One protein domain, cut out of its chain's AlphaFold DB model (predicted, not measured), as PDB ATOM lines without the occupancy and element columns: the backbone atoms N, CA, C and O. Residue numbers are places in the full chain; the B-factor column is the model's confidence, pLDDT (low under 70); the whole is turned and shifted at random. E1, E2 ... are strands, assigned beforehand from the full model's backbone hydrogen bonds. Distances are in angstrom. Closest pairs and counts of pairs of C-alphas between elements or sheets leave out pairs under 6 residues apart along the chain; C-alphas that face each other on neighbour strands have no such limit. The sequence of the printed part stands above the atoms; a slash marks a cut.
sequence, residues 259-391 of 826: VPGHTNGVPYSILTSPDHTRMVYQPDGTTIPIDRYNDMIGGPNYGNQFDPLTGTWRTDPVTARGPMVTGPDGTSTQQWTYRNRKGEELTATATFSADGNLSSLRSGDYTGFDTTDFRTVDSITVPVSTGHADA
ATOM      1  N   VAL A 259      38.047  -3.634  49.794       80.38
ATOM      2  CA  VAL A 259      39.163  -4.259  49.076       80.38
ATOM      3  C   VAL A 259      40.257  -4.693  50.060       80.38
ATOM      4  O   VAL A 259      40.520  -3.980  51.033       80.38
ATOM      5  N   PRO A 260      40.915  -5.849  49.850       73.81
ATOM      6  CA  PRO A 260      42.030  -6.273  50.694       73.81
ATOM      7  C   PRO A 260      43.171  -5.246  50.649       73.81
ATOM      8  O   PRO A 260      43.604  -4.847  49.568       73.81
ATOM      9  N   GLY A 261      43.673  -4.811  51.806       65.94
ATOM     10  CA  GLY A 261      44.836  -3.924  51.858       65.94
ATOM     11  C   GLY A 261      46.146  -4.701  51.774       65.94
ATOM     12  O   GLY A 261      46.322  -5.716  52.444       65.94
ATOM     13  N   HIS A 262      47.083  -4.215  50.959       59.84
ATOM     14  CA  HIS A 262      48.327  -4.929  50.656       59.84
ATOM     15  C   HIS A 262      49.430  -4.740  51.709       59.84
ATOM     16  O   HIS A 262      50.210  -5.655  51.948       59.84
ATOM     17  N   THR A 263      49.535  -3.567  52.338       53.53
ATOM     18  CA  THR A 263      50.685  -3.245  53.204       53.53
ATOM     19  C   THR A 263      50.622  -3.928  54.565       53.53
ATOM     20  O   THR A 263      51.655  -4.375  55.049       53.53
ATOM     21  N   ASN A 264      49.426  -4.082  55.148       58.69
ATOM     22  CA  ASN A 264      49.256  -4.642  56.498       58.69
ATOM     23  C   ASN A 264      48.149  -5.720  56.582       58.69
ATOM     24  O   ASN A 264      47.764  -6.116  57.680       58.69
ATOM     25  N   GLY A 265      47.562  -6.136  55.451       64.00
ATOM     26  CA  GLY A 265      46.397  -7.034  55.415       64.00
ATOM     27  C   GLY A 265      45.077  -6.403  55.882       64.00
ATOM     28  O   GLY A 265      44.034  -7.049  55.826       64.00
ATOM     29  N   VAL A 266      45.103  -5.147  56.339       73.25
ATOM     30  CA  VAL A 266      43.913  -4.444  56.824       73.25
ATOM     31  C   VAL A 266      43.138  -3.883  55.628       73.25
ATOM     32  O   VAL A 266      43.743  -3.195  54.806       73.25
ATOM     33  N   PRO A 267      41.839  -4.182  55.479       78.69
ATOM     34  CA  PRO A 267      41.074  -3.804  54.296       78.69
ATOM     35  C   PRO A 267      40.861  -2.290  54.187       78.69
ATOM     36  O   PRO A 267      40.755  -1.593  55.193       78.69
ATOM     37  N   TYR A 268      40.744  -1.799  52.955       81.94
ATOM     38  CA  TYR A 268      40.279  -0.444  52.655       81.94
ATOM     39  C   TYR A 268      38.819  -0.491  52.215       81.94
ATOM     40  O   TYR A 268      38.412  -1.443  51.548       81.94
ATOM     41  N   SER A 269      38.050   0.554  52.509       87.94
ATOM     42  CA  SER A 269      36.687   0.696  51.987       87.94
ATOM     43  C   SER A 269      36.611   1.874  51.027       87.94
ATOM     44  O   SER A 269      37.041   2.975  51.346       87.94
ATOM     45  N   ILE A 270      36.057   1.653  49.842       87.19
ATOM     46  CA  ILE A 270      35.778   2.694  48.858       87.19
ATOM     47  C   ILE A 270      34.312   3.067  49.009       87.19
ATOM     48  O   ILE A 270      33.440   2.244  48.736       87.19
ATOM     49  N   LEU A 271      34.041   4.291  49.447       89.38
ATOM     50  CA  LEU A 271      32.693   4.834  49.546       89.38
ATOM     51  C   LEU A 271      32.390   5.614  48.273       89.38
ATOM     52  O   LEU A 271      33.155   6.507  47.919       89.38
ATOM     53  N   THR A 272      31.270   5.315  47.630       87.19
ATOM     54  CA  THR A 272      30.690   6.095  46.536       87.19
ATOM     55  C   THR A 272      29.386   6.708  47.028       87.19
ATOM     56  O   THR A 272      28.431   5.988  47.319       87.19
ATOM     57  N   SER A 273      29.351   8.032  47.133       86.19
ATOM     58  CA  SER A 273      28.176   8.800  47.559       86.19
ATOM     59  C   SER A 273      27.141   8.963  46.428       86.19
ATOM     60  O   SER A 273      27.439   8.649  45.271       86.19
ATOM     61  N   PRO A 274      25.927   9.482  46.716       83.00
ATOM     62  CA  PRO A 274      24.878   9.684  45.707       83.00
ATOM     63  C   PRO A 274      25.250  10.655  44.578       83.00
ATOM     64  O   PRO A 274      24.840  10.464  43.440       83.00
ATOM     65  N   ASP A 275      26.051  11.682  44.874       81.44
ATOM     66  CA  ASP A 275      26.642  12.594  43.876       81.44
ATOM     67  C   ASP A 275      27.838  11.965  43.134       81.44
ATOM     68  O   ASP A 275      28.517  12.603  42.327       81.44
ATOM     69  N   HIS A 276      28.083  10.687  43.414       77.94
ATOM     70  CA  HIS A 276      29.127   9.847  42.878       77.94
ATOM     71  C   HIS A 276      30.564  10.287  43.210       77.94
ATOM     72  O   HIS A 276      31.511   9.813  42.559       77.94
ATOM     73  N   THR A 277      30.766  11.149  44.213       79.75
ATOM     74  CA  THR A 277      32.109  11.344  44.777       79.75
ATOM     75  C   THR A 277      32.589  10.047  45.424       79.75
ATOM     76  O   THR A 277      31.791   9.233  45.898       79.75
ATOM     77  N   ARG A 278      33.901   9.798  45.361       81.94
ATOM     78  CA  ARG A 278      34.503   8.573  45.885       81.94
ATOM     79  C   ARG A 278      35.532   8.901  46.949       81.94
ATOM     80  O   ARG A 278      36.315   9.833  46.786       81.94
ATOM     81  N   MET A 279      35.559   8.126  48.022       86.19
ATOM     82  CA  MET A 279      36.531   8.276  49.103       86.19
ATOM     83  C   MET A 279      37.077   6.910  49.507       86.19
ATOM     84  O   MET A 279      36.310   5.962  49.651       86.19
ATOM     85  N   VAL A 280      38.391   6.806  49.713       85.44
ATOM     86  CA  VAL A 280      38.988   5.681  50.439       85.44
ATOM     87  C   VAL A 280      38.870   5.981  51.923       85.44
ATOM     88  O   VAL A 280      39.420   6.970  52.403       85.44
ATOM     89  N   TYR A 281      38.185   5.111  52.644       86.25
ATOM     90  CA  TYR A 281      38.200   5.053  54.092       86.25
ATOM     91  C   TYR A 281      39.324   4.115  54.524       86.25
ATOM     92  O   TYR A 281      39.329   2.923  54.194       86.25
ATOM     93  N   GLN A 282      40.311   4.673  55.211       83.38
ATOM     94  CA  GLN A 282      41.425   3.917  55.756       83.38
ATOM     95  C   GLN A 282      41.052   3.267  57.094       83.38
ATOM     96  O   GLN A 282      40.149   3.742  57.788       83.38
ATOM     97  N   PRO A 283      41.775   2.213  57.509       78.62
ATOM     98  CA  PRO A 283      41.526   1.554  58.791       78.62
ATOM     99  C   PRO A 283      41.669   2.455  60.021       78.62
ATOM    100  O   PRO A 283      41.080   2.175  61.060       78.62
ATOM    101  N   ASP A 284      42.454   3.528  59.918       81.62
ATOM    102  CA  ASP A 284      42.638   4.525  60.977       81.62
ATOM    103  C   ASP A 284      41.505   5.570  61.036       81.62
ATOM    104  O   ASP A 284      41.555   6.494  61.847       81.62
ATOM    105  N   GLY A 285      40.481   5.427  60.188       81.75
ATOM    106  CA  GLY A 285      39.344   6.338  60.089       81.75
ATOM    107  C   GLY A 285      39.574   7.537  59.175       81.75
ATOM    108  O   GLY A 285      38.663   8.344  58.992       81.75
ATOM    109  N   THR A 286      40.767   7.687  58.593       82.88
ATOM    110  CA  THR A 286      41.023   8.793  57.669       82.88
ATOM    111  C   THR A 286      40.320   8.557  56.337       82.88
ATOM    112  O   THR A 286      40.351   7.465  55.768       82.88
ATOM    113  N   THR A 287      39.688   9.606  55.816       83.88
ATOM    114  CA  THR A 287      39.110   9.609  54.476       83.88
ATOM    115  C   THR A 287      40.050  10.317  53.520       83.88
ATOM    116  O   THR A 287      40.446  11.462  53.737       83.88
ATOM    117  N   ILE A 288      40.409   9.636  52.439       81.00
ATOM    118  CA  ILE A 288      41.128  10.246  51.329       81.00
ATOM    119  C   ILE A 288      40.154  10.312  50.157       81.00
ATOM    120  O   ILE A 288      39.710   9.257  49.696       81.00
ATOM    121  N   PRO A 289      39.800  11.506  49.656       79.00
ATOM    122  CA  PRO A 289      39.027  11.591  48.430       79.00
ATOM    123  C   PRO A 289      39.795  10.882  47.316       79.00
ATOM    124  O   PRO A 289      40.958  11.188  47.047       79.00
ATOM    125  N   ILE A 290      39.140   9.916  46.674       73.00
ATOM    126  CA  ILE A 290      39.583   9.445  45.370       73.00
ATOM    127  C   ILE A 290      39.143  10.556  44.445       73.00
ATOM    128  O   ILE A 290      37.980  10.613  44.036       73.00
ATOM    129  N   ASP A 291      40.057  11.489  44.198       61.19
ATOM    130  CA  ASP A 291      39.793  12.485  43.187       61.19
ATOM    131  C   ASP A 291      39.484  11.733  41.903       61.19
ATOM    132  O   ASP A 291      40.273  10.900  41.443       61.19
ATOM    133  N   ARG A 292      38.276  11.976  41.394       55.81
ATOM    134  CA  ARG A 292      37.731  11.235  40.277       55.81
ATOM    135  C   ARG A 292      38.732  11.285  39.129       55.81
ATOM    136  O   ARG A 292      38.943  10.225  38.566       55.81
ATOM    137  N   TYR A 293      39.391  12.436  38.905       55.81
ATOM    138  CA  TYR A 293      40.586  12.647  38.070       55.81
ATOM    139  C   TYR A 293      41.169  14.051  38.356       55.81
ATOM    140  O   TYR A 293      40.815  14.991  37.649       55.81
ATOM    141  N   ASN A 294      42.041  14.188  39.364       36.53
ATOM    142  CA  ASN A 294      42.604  15.459  39.871       36.53
ATOM    143  C   ASN A 294      42.645  16.626  38.857       36.53
ATOM    144  O   ASN A 294      43.422  16.581  37.894       36.53
ATOM    145  N   ASP A 295      41.801  17.633  39.146       37.41
ATOM    146  CA  ASP A 295      41.500  18.913  38.471       37.41
ATOM    147  C   ASP A 295      40.384  18.970  37.399       37.41
ATOM    148  O   ASP A 295      40.622  19.194  36.208       37.41
ATOM    149  N   MET A 296      39.125  19.023  37.858       36.72
ATOM    150  CA  MET A 296      38.205  20.046  37.338       36.72
ATOM    151  C   MET A 296      38.454  21.358  38.107       36.72
ATOM    152  O   MET A 296      37.950  21.550  39.206       36.72
ATOM    153  N   ILE A 297      39.186  22.281  37.466       35.91
ATOM    154  CA  ILE A 297      39.361  23.705  37.835       35.91
ATOM    155  C   ILE A 297      40.385  23.985  38.965       35.91
ATOM    156  O   ILE A 297      40.047  24.483  40.031       35.91
ATOM    157  N   GLY A 298      41.678  23.796  38.672       34.91
ATOM    158  CA  GLY A 298      42.765  24.603  39.259       34.91
ATOM    159  C   GLY A 298      43.167  24.338  40.717       34.91
ATOM    160  O   GLY A 298      43.637  25.268  41.378       34.91
ATOM    161  N   GLY A 299      42.998  23.117  41.222       35.38
ATOM    162  CA  GLY A 299      43.540  22.679  42.505       35.38
ATOM    163  C   GLY A 299      44.993  22.180  42.408       35.38
ATOM    164  O   GLY A 299      45.577  22.101  41.330       35.38
ATOM    165  N   PRO A 300      45.654  21.909  43.546       37.91
ATOM    166  CA  PRO A 300      46.955  21.253  43.561       37.91
ATOM    167  C   PRO A 300      46.812  19.762  43.226       37.91
ATOM    168  O   PRO A 300      46.095  19.034  43.902       37.91
ATOM    169  N   ASN A 301      47.561  19.310  42.219       43.94
ATOM    170  CA  ASN A 301      47.650  17.919  41.776       43.94
ATOM    171  C   ASN A 301      48.169  17.013  42.919       43.94
ATOM    172  O   ASN A 301      49.378  16.887  43.136       43.94
ATOM    173  N   TYR A 302      47.269  16.401  43.693       50.34
ATOM    174  CA  TYR A 302      47.613  15.341  44.646       50.34
ATOM    175  C   TYR A 302      47.979  14.097  43.831       50.34
ATOM    176  O   TYR A 302      47.110  13.333  43.419       50.34
ATOM    177  N   GLY A 303      49.265  13.942  43.521       51.91
ATOM    178  CA  GLY A 303      49.796  12.979  42.551       51.91
ATOM    179  C   GLY A 303      49.680  11.495  42.911       51.91
ATOM    180  O   GLY A 303      50.607  10.760  42.593       51.91
ATOM    181  N   ASN A 304      48.594  11.037  43.541       57.50
ATOM    182  CA  ASN A 304      48.368   9.639  43.900       57.50
ATOM    183  C   ASN A 304      47.012   9.132  43.364       57.50
ATOM    184  O   ASN A 304      45.965   9.669  43.710       57.50
ATOM    185  N   GLN A 305      47.026   8.063  42.565       68.06
ATOM    186  CA  GLN A 305      45.845   7.290  42.163       68.06
ATOM    187  C   GLN A 305      45.686   6.080  43.091       68.06
ATOM    188  O   GLN A 305      46.664   5.383  43.352       68.06
ATOM    189  N   PHE A 306      44.474   5.799  43.573       71.06
ATOM    190  CA  PHE A 306      44.204   4.559  44.303       71.06
ATOM    191  C   PHE A 306      43.876   3.441  43.311       71.06
ATOM    192  O   PHE A 306      42.905   3.547  42.564       71.06
ATOM    193  N   ASP A 307      44.678   2.379  43.295       71.94
ATOM    194  CA  ASP A 307      44.369   1.163  42.548       71.94
ATOM    195  C   ASP A 307      43.540   0.218  43.439       71.94
ATOM    196  O   ASP A 307      44.101  -0.402  44.349       71.94
ATOM    197  N   PRO A 308      42.229   0.062  43.182       64.38
ATOM    198  CA  PRO A 308      41.352  -0.776  43.994       64.38
ATOM    199  C   PRO A 308      41.669  -2.272  43.881       64.38
ATOM    200  O   PRO A 308      41.300  -3.030  44.771       64.38
ATOM    201  N   LEU A 309      42.357  -2.711  42.820       67.12
ATOM    202  CA  LEU A 309      42.735  -4.116  42.643       67.12
ATOM    203  C   LEU A 309      43.910  -4.506  43.528       67.12
ATOM    204  O   LEU A 309      44.016  -5.652  43.957       67.12
ATOM    205  N   THR A 310      44.811  -3.556  43.770       66.38
ATOM    206  CA  THR A 310      46.007  -3.790  44.582       66.38
ATOM    207  C   THR A 310      45.930  -3.146  45.960       66.38
ATOM    208  O   THR A 310      46.806  -3.400  46.781       66.38
ATOM    209  N   GLY A 311      44.918  -2.321  46.238       69.06
ATOM    210  CA  GLY A 311      44.806  -1.570  47.489       69.06
ATOM    211  C   GLY A 311      45.989  -0.622  47.708       69.06
ATOM    212  O   GLY A 311      46.384  -0.396  48.850       69.06
ATOM    213  N   THR A 312      46.607  -0.124  46.629       71.50
ATOM    214  CA  THR A 312      47.804   0.731  46.700       71.50
ATOM    215  C   THR A 312      47.555   2.108  46.112       71.50
ATOM    216  O   THR A 312      46.900   2.260  45.082       71.50
ATOM    217  N   TRP A 313      48.136   3.122  46.750       72.94
ATOM    218  CA  TRP A 313      48.310   4.434  46.143       72.94
ATOM    219  C   TRP A 313      49.511   4.384  45.202       72.94
ATOM    220  O   TRP A 313      50.605   3.985  45.603       72.94
ATOM    221  N   ARG A 314      49.321   4.785  43.951       67.44
ATOM    222  CA  ARG A 314      50.378   4.870  42.942       67.44
ATOM    223  C   ARG A 314      50.585   6.309  42.546       67.44
ATOM    224  O   ARG A 314      49.613   7.037  42.377       67.44
ATOM    225  N   THR A 315      51.839   6.695  42.348       66.06
ATOM    226  CA  THR A 315      52.146   8.008  41.793       66.06
ATOM    227  C   THR A 315      51.514   8.117  40.412       66.06
ATOM    228  O   THR A 315      51.698   7.232  39.576       66.06
ATOM    229  N   ASP A 316      50.734   9.169  40.199       67.06
ATOM    230  CA  ASP A 316      50.035   9.407  38.945       67.06
ATOM    231  C   ASP A 316      51.063   9.564  37.808       67.06
ATOM    232  O   ASP A 316      51.864  10.503  37.843       67.06
ATOM    233  N   PRO A 317      51.098   8.662  36.807       67.88
ATOM    234  CA  PRO A 317      52.039   8.796  35.699       67.88
ATOM    235  C   PRO A 317      51.720  10.016  34.818       67.88
ATOM    236  O   PRO A 317      52.564  10.422  34.013       67.88
ATOM    237  N   VAL A 318      50.518  10.593  34.954       75.06
ATOM    238  CA  VAL A 318      50.069  11.778  34.222       75.06
ATOM    239  C   VAL A 318      50.764  13.022  34.776       75.06
ATOM    240  O   VAL A 318      50.481  13.502  35.870       75.06
ATOM    241  N   THR A 319      51.675  13.575  33.981       80.12
ATOM    242  CA  THR A 319      52.431  14.787  34.296       80.12
ATOM    243  C   THR A 319      51.641  16.067  34.026       80.12
ATOM    244  O   THR A 319      51.936  17.091  34.638       80.12
ATOM    245  N   ALA A 320      50.656  16.038  33.119       82.38
ATOM    246  CA  ALA A 320      49.751  17.164  32.869       82.38
ATOM    247  C   ALA A 320      48.404  16.708  32.284       82.38
ATOM    248  O   ALA A 320      48.330  15.696  31.590       82.38
ATOM    249  N   ARG A 321      47.341  17.486  32.515       83.44
ATOM    250  CA  ARG A 321      46.017  17.285  31.909       83.44
ATOM    251  C   ARG A 321      45.590  18.544  31.159       83.44
ATOM    252  O   ARG A 321      45.709  19.652  31.672       83.44
ATOM    253  N   GLY A 322      45.099  18.368  29.940       86.81
ATOM    254  CA  GLY A 322      44.444  19.410  29.159       86.81
ATOM    255  C   GLY A 322      43.033  19.722  29.675       86.81
ATOM    256  O   GLY A 322      42.534  19.055  30.587       86.81
ATOM    257  N   PRO A 323      42.357  20.725  29.091       87.19
ATOM    258  CA  PRO A 323      40.974  21.031  29.433       87.19
ATOM    259  C   PRO A 323      40.054  19.857  29.078       87.19
ATOM    260  O   PRO A 323      40.242  19.187  28.061       87.19
ATOM    261  N   MET A 324      39.050  19.626  29.920       86.62
ATOM    262  CA  MET A 324      38.002  18.649  29.649       86.62
ATOM    263  C   MET A 324      36.969  19.251  28.693       86.62
ATOM    264  O   MET A 324      36.495  20.367  28.906       86.62
ATOM    265  N   VAL A 325      36.628  18.514  27.641       92.38
ATOM    266  CA  VAL A 325      35.626  18.906  26.647       92.38
ATOM    267  C   VAL A 325      34.447  17.947  26.749       92.38
ATOM    268  O   VAL A 325      34.585  16.774  26.405       92.38
ATOM    269  N   THR A 326      33.305  18.445  27.223       93.56
ATOM    270  CA  THR A 326      32.068  17.665  27.388       93.56
ATOM    271  C   THR A 326      31.143  17.853  26.192       93.56
ATOM    272  O   THR A 326      30.815  18.977  25.809       93.56
ATOM    273  N   GLY A 327      30.751  16.740  25.582       91.31
ATOM    274  CA  GLY A 327      29.790  16.681  24.495       91.31
ATOM    275  C   GLY A 327      28.340  16.840  24.972       91.31
ATOM    276  O   GLY A 327      28.044  16.699  26.158       91.31
ATOM    277  N   PRO A 328      27.398  17.105  24.047       92.56
ATOM    278  CA  PRO A 328      25.972  17.233  24.368       92.56
ATOM    279  C   PRO A 328      25.332  15.962  24.946       92.56
ATOM    280  O   PRO A 328      24.282  16.041  25.572       92.56
ATOM    281  N   ASP A 329      25.940  14.797  24.712       91.00
ATOM    282  CA  ASP A 329      25.512  13.495  25.235       91.00
ATOM    283  C   ASP A 329      26.055  13.203  26.648       91.00
ATOM    284  O   ASP A 329      25.856  12.110  27.173       91.00
ATOM    285  N   GLY A 330      26.750  14.170  27.258       90.44
ATOM    286  CA  GLY A 330      27.383  14.051  28.570       90.44
ATOM    287  C   GLY A 330      28.749  13.365  28.540       90.44
ATOM    288  O   GLY A 330      29.473  13.426  29.534       90.44
ATOM    289  N   THR A 331      29.150  12.745  27.423       92.69
ATOM    290  CA  THR A 331      30.493  12.162  27.310       92.69
ATOM    291  C   THR A 331      31.541  13.261  27.336       92.69
ATOM    292  O   THR A 331      31.317  14.367  26.851       92.69
ATOM    293  N   SER A 332      32.694  12.988  27.933       92.25
ATOM    294  CA  SER A 332      33.763  13.983  28.041       92.25
ATOM    295  C   SER A 332      35.066  13.443  27.482       92.25
ATOM    296  O   SER A 332      35.312  12.242  27.519       92.25
ATOM    297  N   THR A 333      35.920  14.319  26.965       94.25
ATOM    298  CA  THR A 333      37.281  13.968  26.538       94.25
ATOM    299  C   THR A 333      38.296  14.881  27.207       94.25
ATOM    300  O   THR A 333      38.013  16.051  27.460       94.25
ATOM    301  N   GLN A 334      39.478  14.357  27.512       94.12
ATOM    302  CA  GLN A 334      40.571  15.128  28.093       94.12
ATOM    303  C   GLN A 334      41.906  14.610  27.566       94.12
ATOM    304  O   GLN A 334      42.147  13.403  27.548       94.12
ATOM    305  N   GLN A 335      42.792  15.512  27.144       93.06
ATOM    306  CA  GLN A 335      44.163  15.119  26.832       93.06
ATOM    307  C   GLN A 335      44.970  14.944  28.111       93.06
ATOM    308  O   GLN A 335      44.950  15.806  28.982       93.06
ATOM    309  N   TRP A 336      45.692  13.841  28.212       91.88
ATOM    310  CA  TRP A 336      46.600  13.527  29.302       91.88
ATOM    311  C   TRP A 336      48.010  13.436  28.746       91.88
ATOM    312  O   TRP A 336      48.251  12.757  27.753       91.88
ATOM    313  N   THR A 337      48.946  14.081  29.412       87.94
ATOM    314  CA  THR A 337      50.371  13.980  29.129       87.94
ATOM    315  C   THR A 337      50.999  13.151  30.232       87.94
ATOM    316  O   THR A 337      50.764  13.430  31.405       87.94
ATOM    317  N   TYR A 338      51.779  12.134  29.885       85.44
ATOM    318  CA  TYR A 338      52.406  11.228  30.846       85.44
ATOM    319  C   TYR A 338      53.812  10.848  30.391       85.44
ATOM    320  O   TYR A 338      54.143  10.972  29.214       85.44
ATOM    321  N   ARG A 339      54.654  10.370  31.310       80.19
ATOM    322  CA  ARG A 339      55.982   9.845  30.956       80.19
ATOM    323  C   ARG A 339      55.968   8.327  30.917       80.19
ATOM    324  O   ARG A 339      55.521   7.681  31.863       80.19
ATOM    325  N   ASN A 340      56.462   7.746  29.829       79.00
ATOM    326  CA  ASN A 340      56.624   6.299  29.737       79.00
ATOM    327  C   ASN A 340      57.814   5.813  30.594       79.00
ATOM    328  O   ASN A 340      58.549   6.605  31.186       79.00
ATOM    329  N   ARG A 341      58.056   4.494  30.631       71.44
ATOM    330  CA  ARG A 341      59.171   3.894  31.399       71.44
ATOM    331  C   ARG A 341      60.567   4.378  30.977       71.44
ATOM    332  O   ARG A 341      61.511   4.203  31.738       71.44
ATOM    333  N   LYS A 342      60.711   4.958  29.782       76.25
ATOM    334  CA  LYS A 342      61.961   5.551  29.280       76.25
ATOM    335  C   LYS A 342      62.082   7.043  29.619       76.25
ATOM    336  O   LYS A 342      63.075   7.667  29.263       76.25
ATOM    337  N   GLY A 343      61.082   7.618  30.291       80.12
ATOM    338  CA  GLY A 343      61.003   9.042  30.606       80.12
ATOM    339  C   GLY A 343      60.522   9.919  29.445       80.12
ATOM    340  O   GLY A 343      60.527  11.145  29.595       80.12
ATOM    341  N   GLU A 344      60.112   9.324  28.320       82.69
ATOM    342  CA  GLU A 344      59.594  10.041  27.150       82.69
ATOM    343  C   GLU A 344      58.175  10.526  27.433       82.69
ATOM    344  O   GLU A 344      57.351   9.784  27.971       82.69
ATOM    345  N   GLU A 345      57.904  11.779  27.082       85.19
ATOM    346  CA  GLU A 345      56.596  12.395  27.259       85.19
ATOM    347  C   GLU A 345      55.664  11.965  26.121       85.19
ATOM    348  O   GLU A 345      55.939  12.214  24.948       85.19
ATOM    349  N   LEU A 346      54.582  11.282  26.481       84.88
ATOM    350  CA  LEU A 346      53.550  10.792  25.583       84.88
ATOM    351  C   LEU A 346      52.230  11.496  25.886       84.88
ATOM    352  O   LEU A 346      51.965  11.908  27.016       84.88
ATOM    353  N   THR A 347      51.372  11.579  24.875       90.81
ATOM    354  CA  THR A 347      50.008  12.086  25.024       90.81
ATOM    355  C   THR A 347      48.998  10.964  24.838       90.81
ATOM    356  O   THR A 347      49.081  10.186  23.885       90.81
ATOM    357  N   ALA A 348      48.012  10.907  25.723       92.50
ATOM    358  CA  ALA A 348      46.808  10.113  25.577       92.50
ATOM    359  C   ALA A 348      45.573  11.016  25.526       92.50
ATOM    360  O   ALA A 348      45.572  12.129  26.039       92.50
ATOM    361  N   THR A 349      44.499  10.532  24.919       94.75
ATOM    362  CA  THR A 349      43.164  11.119  25.034       94.75
ATOM    363  C   THR A 349      42.307  10.178  25.864       94.75
ATOM    364  O   THR A 349      42.009   9.064  25.430       94.75
ATOM    365  N   ALA A 350      41.942  10.617  27.063       93.50
ATOM    366  CA  ALA A 350      40.968   9.947  27.908       93.50
ATOM    367  C   ALA A 350      39.557  10.334  27.460       93.50
ATOM    368  O   ALA A 350      39.286  11.502  27.179       93.50
ATOM    369  N   THR A 351      38.670   9.350  27.390       93.62
ATOM    370  CA  THR A 351      37.244   9.512  27.097       93.62
ATOM    371  C   THR A 351      36.443   8.999  28.284       93.62
ATOM    372  O   THR A 351      36.751   7.937  28.826       93.62
ATOM    373  N   PHE A 352      35.418   9.745  28.677       91.88
ATOM    374  CA  PHE A 352      34.554   9.462  29.816       91.88
ATOM    375  C   PHE A 352      33.107   9.280  29.357       91.88
ATOM    376  O   PHE A 352      32.649   9.969  28.442       91.88
ATOM    377  N   SER A 353      32.378   8.365  29.998       90.88
ATOM    378  CA  SER A 353      30.933   8.206  29.817       90.88
ATOM    379  C   SER A 353      30.158   9.408  30.374       90.88
ATOM    380  O   SER A 353      30.723  10.244  31.079       90.88
ATOM    381  N   ALA A 354      28.850   9.466  30.102       87.50
ATOM    382  CA  ALA A 354      27.955  10.492  30.646       87.50
ATOM    383  C   ALA A 354      27.931  10.538  32.188       87.50
ATOM    384  O   ALA A 354      27.736  11.599  32.771       87.50
ATOM    385  N   ASP A 355      28.209   9.411  32.849       80.94
ATOM    386  CA  ASP A 355      28.304   9.313  34.314       80.94
ATOM    387  C   ASP A 355      29.675   9.766  34.866       80.94
ATOM    388  O   ASP A 355      29.937   9.703  36.072       80.94
ATOM    389  N   GLY A 356      30.589  10.184  33.982       81.88
ATOM    390  CA  GLY A 356      31.948  10.612  34.321       81.88
ATOM    391  C   GLY A 356      32.937   9.468  34.567       81.88
ATOM    392  O   GLY A 356      33.996   9.694  35.150       81.88
ATOM    393  N   ASN A 357      32.620   8.237  34.150       84.56
ATOM    394  CA  ASN A 357      33.531   7.095  34.271       84.56
ATOM    395  C   ASN A 357      34.471   7.019  33.062       84.56
ATOM    396  O   ASN A 357      34.005   7.171  31.935       84.56
ATOM    397  N   LEU A 358      35.761   6.719  33.261       87.31
ATOM    398  CA  LEU A 358      36.686   6.467  32.149       87.31
ATOM    399  C   LEU A 358      36.164   5.278  31.332       87.31
ATOM    400  O   LEU A 358      35.908   4.204  31.878       87.31
ATOM    401  N   SER A 359      35.968   5.501  30.036       91.44
ATOM    402  CA  SER A 359      35.443   4.516  29.089       91.44
ATOM    403  C   SER A 359      36.490   4.094  28.066       91.44
ATOM    404  O   SER A 359      36.462   2.954  27.614       91.44
ATOM    405  N   SER A 360      37.434   4.972  27.722       93.12
ATOM    406  CA  SER A 360      38.541   4.642  26.824       93.12
ATOM    407  C   SER A 360      39.743   5.553  27.062       93.12
ATOM    408  O   SER A 360      39.587   6.731  27.380       93.12
ATOM    409  N   LEU A 361      40.948   5.020  26.887       93.06
ATOM    410  CA  LEU A 361      42.203   5.761  26.877       93.06
ATOM    411  C   LEU A 361      42.940   5.430  25.588       93.06
ATOM    412  O   LEU A 361      43.307   4.280  25.355       93.06
ATOM    413  N   ARG A 362      43.170   6.445  24.759       93.44
ATOM    414  CA  ARG A 362      43.880   6.290  23.491       93.44
ATOM    415  C   ARG A 362      45.222   6.994  23.549       93.44
ATOM    416  O   ARG A 362      45.246   8.222  23.592       93.44
ATOM    417  N   SER A 363      46.322   6.255  23.532       90.06
ATOM    418  CA  SER A 363      47.680   6.804  23.477       90.06
ATOM    419  C   SER A 363      48.328   6.462  22.154       90.06
ATOM    420  O   SER A 363      48.287   5.314  21.745       90.06
ATOM    421  N   GLY A 364      48.955   7.419  21.486       81.75
ATOM    422  CA  GLY A 364      49.636   7.127  20.232       81.75
ATOM    423  C   GLY A 364      50.776   8.079  19.954       81.75
ATOM    424  O   GLY A 364      50.816   9.191  20.479       81.75
ATOM    425  N   ASP A 365      51.687   7.613  19.116       80.69
ATOM    426  CA  ASP A 365      52.775   8.385  18.539       80.69
ATOM    427  C   ASP A 365      52.720   8.292  17.002       80.69
ATOM    428  O   ASP A 365      51.699   7.942  16.408       80.69
ATOM    429  N   TYR A 366      53.817   8.641  16.329       75.56
ATOM    430  CA  TYR A 366      53.904   8.561  14.870       75.56
ATOM    431  C   TYR A 366      53.998   7.118  14.334       75.56
ATOM    432  O   TYR A 366      53.976   6.931  13.119       75.56
ATOM    433  N   THR A 367      54.141   6.110  15.198       76.75
ATOM    434  CA  THR A 367      54.258   4.689  14.829       76.75
ATOM    435  C   THR A 367      52.940   3.930  14.952       76.75
ATOM    436  O   THR A 367      52.768   2.916  14.276       76.75
ATOM    437  N   GLY A 368      51.988   4.444  15.733       84.69
ATOM    438  CA  GLY A 368      50.662   3.863  15.911       84.69
ATOM    439  C   GLY A 368      49.917   4.457  17.104       84.69
ATOM    440  O   GLY A 368      50.381   5.399  17.746       84.69
ATOM    441  N   PHE A 369      48.751   3.902  17.416       86.94
ATOM    442  CA  PHE A 369      48.023   4.199  18.644       86.94
ATOM    443  C   PHE A 369      47.538   2.924  19.331       86.94
ATOM    444  O   PHE A 369      47.006   2.013  18.700       86.94
ATOM    445  N   ASP A 370      47.680   2.909  20.646       87.62
ATOM    446  CA  ASP A 370      47.029   1.991  21.558       87.62
ATOM    447  C   ASP A 370      45.692   2.580  22.009       87.62
ATOM    448  O   ASP A 370      45.581   3.774  22.305       87.62
ATOM    449  N   THR A 371      44.678   1.732  22.095       91.62
ATOM    450  CA  THR A 371      43.393   2.046  22.715       91.62
ATOM    451  C   THR A 371      43.132   1.020  23.803       91.62
ATOM    452  O   THR A 371      43.080  -0.174  23.511       91.62
ATOM    453  N   THR A 372      42.930   1.473  25.036       88.69
ATOM    454  CA  THR A 372      42.420   0.650  26.135       88.69
ATOM    455  C   THR A 372      41.006   1.093  26.457       88.69
ATOM    456  O   THR A 372      40.797   2.241  26.834       88.69
ATOM    457  N   ASP A 373      40.039   0.191  26.345       90.06
ATOM    458  CA  ASP A 373      38.667   0.464  26.759       90.06
ATOM    459  C   ASP A 373      38.459   0.000  28.193       90.06
ATOM    460  O   ASP A 373      39.023  -1.005  28.634       90.06
ATOM    461  N   PHE A 374      37.614   0.722  28.913       88.69
ATOM    462  CA  PHE A 374      37.340   0.507  30.321       88.69
ATOM    463  C   PHE A 374      35.849   0.299  30.549       88.69
ATOM    464  O   PHE A 374      34.992   0.858  29.862       88.69
ATOM    465  N   ARG A 375      35.532  -0.493  31.569       85.75
ATOM    466  CA  ARG A 375      34.177  -0.654  32.085       85.75
ATOM    467  C   ARG A 375      34.198  -0.432  33.582       85.75
ATOM    468  O   ARG A 375      35.024  -1.006  34.281       85.75
ATOM    469  N   THR A 376      33.261   0.368  34.071       79.56
ATOM    470  CA  THR A 376      33.065   0.542  35.510       79.56
ATOM    471  C   THR A 376      31.954  -0.380  35.978       79.56
ATOM    472  O   THR A 376      30.844  -0.316  35.455       79.56
ATOM    473  N   VAL A 377      32.258  -1.259  36.932       77.31
ATOM    474  CA  VAL A 377      31.284  -2.145  37.579       77.31
ATOM    475  C   VAL A 377      31.466  -2.013  39.083       77.31
ATOM    476  O   VAL A 377      32.595  -2.054  39.557       77.31
ATOM    477  N   ASP A 378      30.368  -1.793  39.812       76.56
ATOM    478  CA  ASP A 378      30.383  -1.541  41.260       76.56
ATOM    479  C   ASP A 378      31.412  -0.467  41.660       76.56
ATOM    480  O   ASP A 378      32.222  -0.652  42.559       76.56
ATOM    481  N   SER A 379      31.433   0.655  40.931       70.12
ATOM    482  CA  SER A 379      32.382   1.763  41.138       70.12
ATOM    483  C   SER A 379      33.870   1.430  40.930       70.12
ATOM    484  O   SER A 379      34.716   2.299  41.128       70.12
ATOM    485  N   ILE A 380      34.211   0.229  40.456       68.62
ATOM    486  CA  ILE A 380      35.575  -0.145  40.069       68.62
ATOM    487  C   ILE A 380      35.699  -0.067  38.548       68.62
ATOM    488  O   ILE A 380      35.019  -0.785  37.814       68.62
ATOM    489  N   THR A 381      36.581   0.806  38.062       76.50
ATOM    490  CA  THR A 381      36.908   0.920  36.636       76.50
ATOM    491  C   THR A 381      37.984  -0.099  36.272       76.50
ATOM    492  O   THR A 381      39.111  -0.008  36.752       76.50
ATOM    493  N   VAL A 382      37.647  -1.068  35.419       75.94
ATOM    494  CA  VAL A 382      38.563  -2.119  34.951       75.94
ATOM    495  C   VAL A 382      38.768  -2.040  33.435       75.94
ATOM    496  O   VAL A 382      37.812  -1.743  32.712       75.94
ATOM    497  N   PRO A 383      39.979  -2.312  32.920       79.06
ATOM    498  CA  PRO A 383      40.197  -2.430  31.482       79.06
ATOM    499  C   PRO A 383      39.462  -3.666  30.939       79.06
ATOM    500  O   PRO A 383      39.506  -4.738  31.543       79.06
ATOM    501  N   VAL A 384      38.775  -3.527  29.803       86.81
ATOM    502  CA  VAL A 384      38.029  -4.616  29.140       86.81
ATOM    503  C   VAL A 384      38.646  -5.052  27.817       86.81
ATOM    504  O   VAL A 384      38.567  -6.229  27.468       86.81
ATOM    505  N   SER A 385      39.288  -4.139  27.097       86.19
ATOM    506  CA  SER A 385      40.025  -4.432  25.867       86.19
ATOM    507  C   SER A 385      41.238  -3.530  25.758       86.19
ATOM    508  O   SER A 385      41.243  -2.406  26.248       86.19
ATOM    509  N   THR A 386      42.294  -4.024  25.121       84.62
ATOM    510  CA  THR A 386      43.404  -3.195  24.652       84.62
ATOM    511  C   THR A 386      43.734  -3.616  23.230       84.62
ATOM    512  O   THR A 386      43.827  -4.810  22.946       84.62
ATOM    513  N   GLY A 387      43.856  -2.651  22.327       85.50
ATOM    514  CA  GLY A 387      44.206  -2.874  20.930       85.50
ATOM    515  C   GLY A 387      45.280  -1.896  20.477       85.50
ATOM    516  O   GLY A 387      45.325  -0.776  20.971       85.50
ATOM    517  N   HIS A 388      46.110  -2.325  19.529       86.88
ATOM    518  CA  HIS A 388      47.129  -1.504  18.881       86.88
ATOM    519  C   HIS A 388      46.797  -1.367  17.395       86.88
ATOM    520  O   HIS A 388      46.470  -2.362  16.739       86.88
ATOM    521  N   ALA A 389      46.890  -0.156  16.863       81.56
ATOM    522  CA  ALA A 389      46.775   0.127  15.440       81.56
ATOM    523  C   ALA A 389      48.038   0.852  14.973       81.56
ATOM    524  O   ALA A 389      48.351   1.926  15.484       81.56
ATOM    525  N   ASP A 390      48.757   0.278  14.010       81.75
ATOM    526  CA  ASP A 390      49.963   0.895  13.461       81.75
ATOM    527  C   ASP A 390      49.643   2.111  12.566       81.75
ATOM    528  O   ASP A 390      48.525   2.295  12.077       81.75
ATOM    529  N   ALA A 391      50.630   2.988  12.376       65.31
ATOM    530  CA  ALA A 391      50.505   4.214  11.587       65.31
ATOM    531  C   ALA A 391      50.640   3.995  10.064       65.31
ATOM    532  O   ALA A 391      50.833   4.963   9.326       65.31
TER     533      ALA A 391
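This is residues 259 to 391 of the 826 residues of an uncharacterized protein of Nocardia seriolae (UniProt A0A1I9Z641). A tall, twisted wall of six antiparallel strands, E6 to E11, fills one end of the domain, and a small sheet of three short strands, E1 to E3, forms a separate piece at the other end. Between the two lies the small hairpin E4 and E5, with a long loop, residues 291 to 303, leading into it from E3; no strand of the small sheet comes near a strand of the wall. The printed part has 133 residues with no named helix and eleven named strands, E1 to E11, in that order along the chain, and the class is all strand. The sheets run in the orders E1 - E2 - E3, E4 - E5 and E6 - E7 - E8 - E9 - E10 - E11, each antiparallel. The whole is compact, with a radius of gyration of the C-alphas of 15.8 A and spans of 49 by 38 by 30 A.

Start at E1, residues 268 to 272, which forms a hairpin with E2, residues 278 to 281; there N 271 and O 279 are 2.8 A apart, within hydrogen-bond range. On the other side of E2 find E3, residues 287 to 290, with N 288 and O 280 at 2.8 A; the three strands are a meander, each the antiparallel neighbour of the one before. Next come E4, residues 304 to 307, and E5, residues 312 to 315, a hairpin in which N 305 and O 314 are 2.8 A apart. The closest C-alphas of E3 and E4 are those of Ile 290 and Phe 306, 6.8 A apart, while E2 and E4 are only just apart, at 8.1 A. E5 runs on into E6, residues 318 to 326, across a break of 2 residues, at 94 degrees. E6 is an edge strand of the large sheet and bends by 52 degrees at residue 323. From E6 a second meander leads through E7, residues 332 to 339, E8, residues 345 to 352, E9, residues 358 to 364, and E10, residues 368 to 377, to the other edge strand, E11, residues 380 to 390. Look for N 322 and O 335 at 2.7 A between E6 and E7, N 336 and O 348 at 2.8 A between E7 and E8, N 349 and O 362 at 2.8 A between E8 and E9, N 361 and O 372 at 2.8 A between E9 and E10, and N 371 and O 387 at 2.8 A between E10 and E11. From edge to edge the strands' lines turn by 84 degrees, and the way across the sheet turns by 40 degrees. E1 and E11 are apart, and so are E4 and E7.

Find C-alpha 268 at (40.279, -0.444, 52.655), where E1 begins; it runs 13.1 A. C-alpha 318 at (50.069, 11.778, 34.222) opens E6, which measures 20.1 A from first to last C-alpha. E7 is 22.8 A long, E8 22.4 A, E9 17.6 A and E10 29.7 A. E11, the longest strand with 11 residues, covers 30.3 A and ends at C-alpha 390, (49.963, 0.895, 13.461).

The two C-alphas farthest apart are those of Asp 284 and Ala 391, 50.0 A. The printed part has no cut. The link from E3 to E4, with 13 residues, is long; the other links are tight. The mean pLDDT of the printed part is 77.8, and 30 residues are under 70, among them residues 261 to 265, 291 to 305 and 314 to 317.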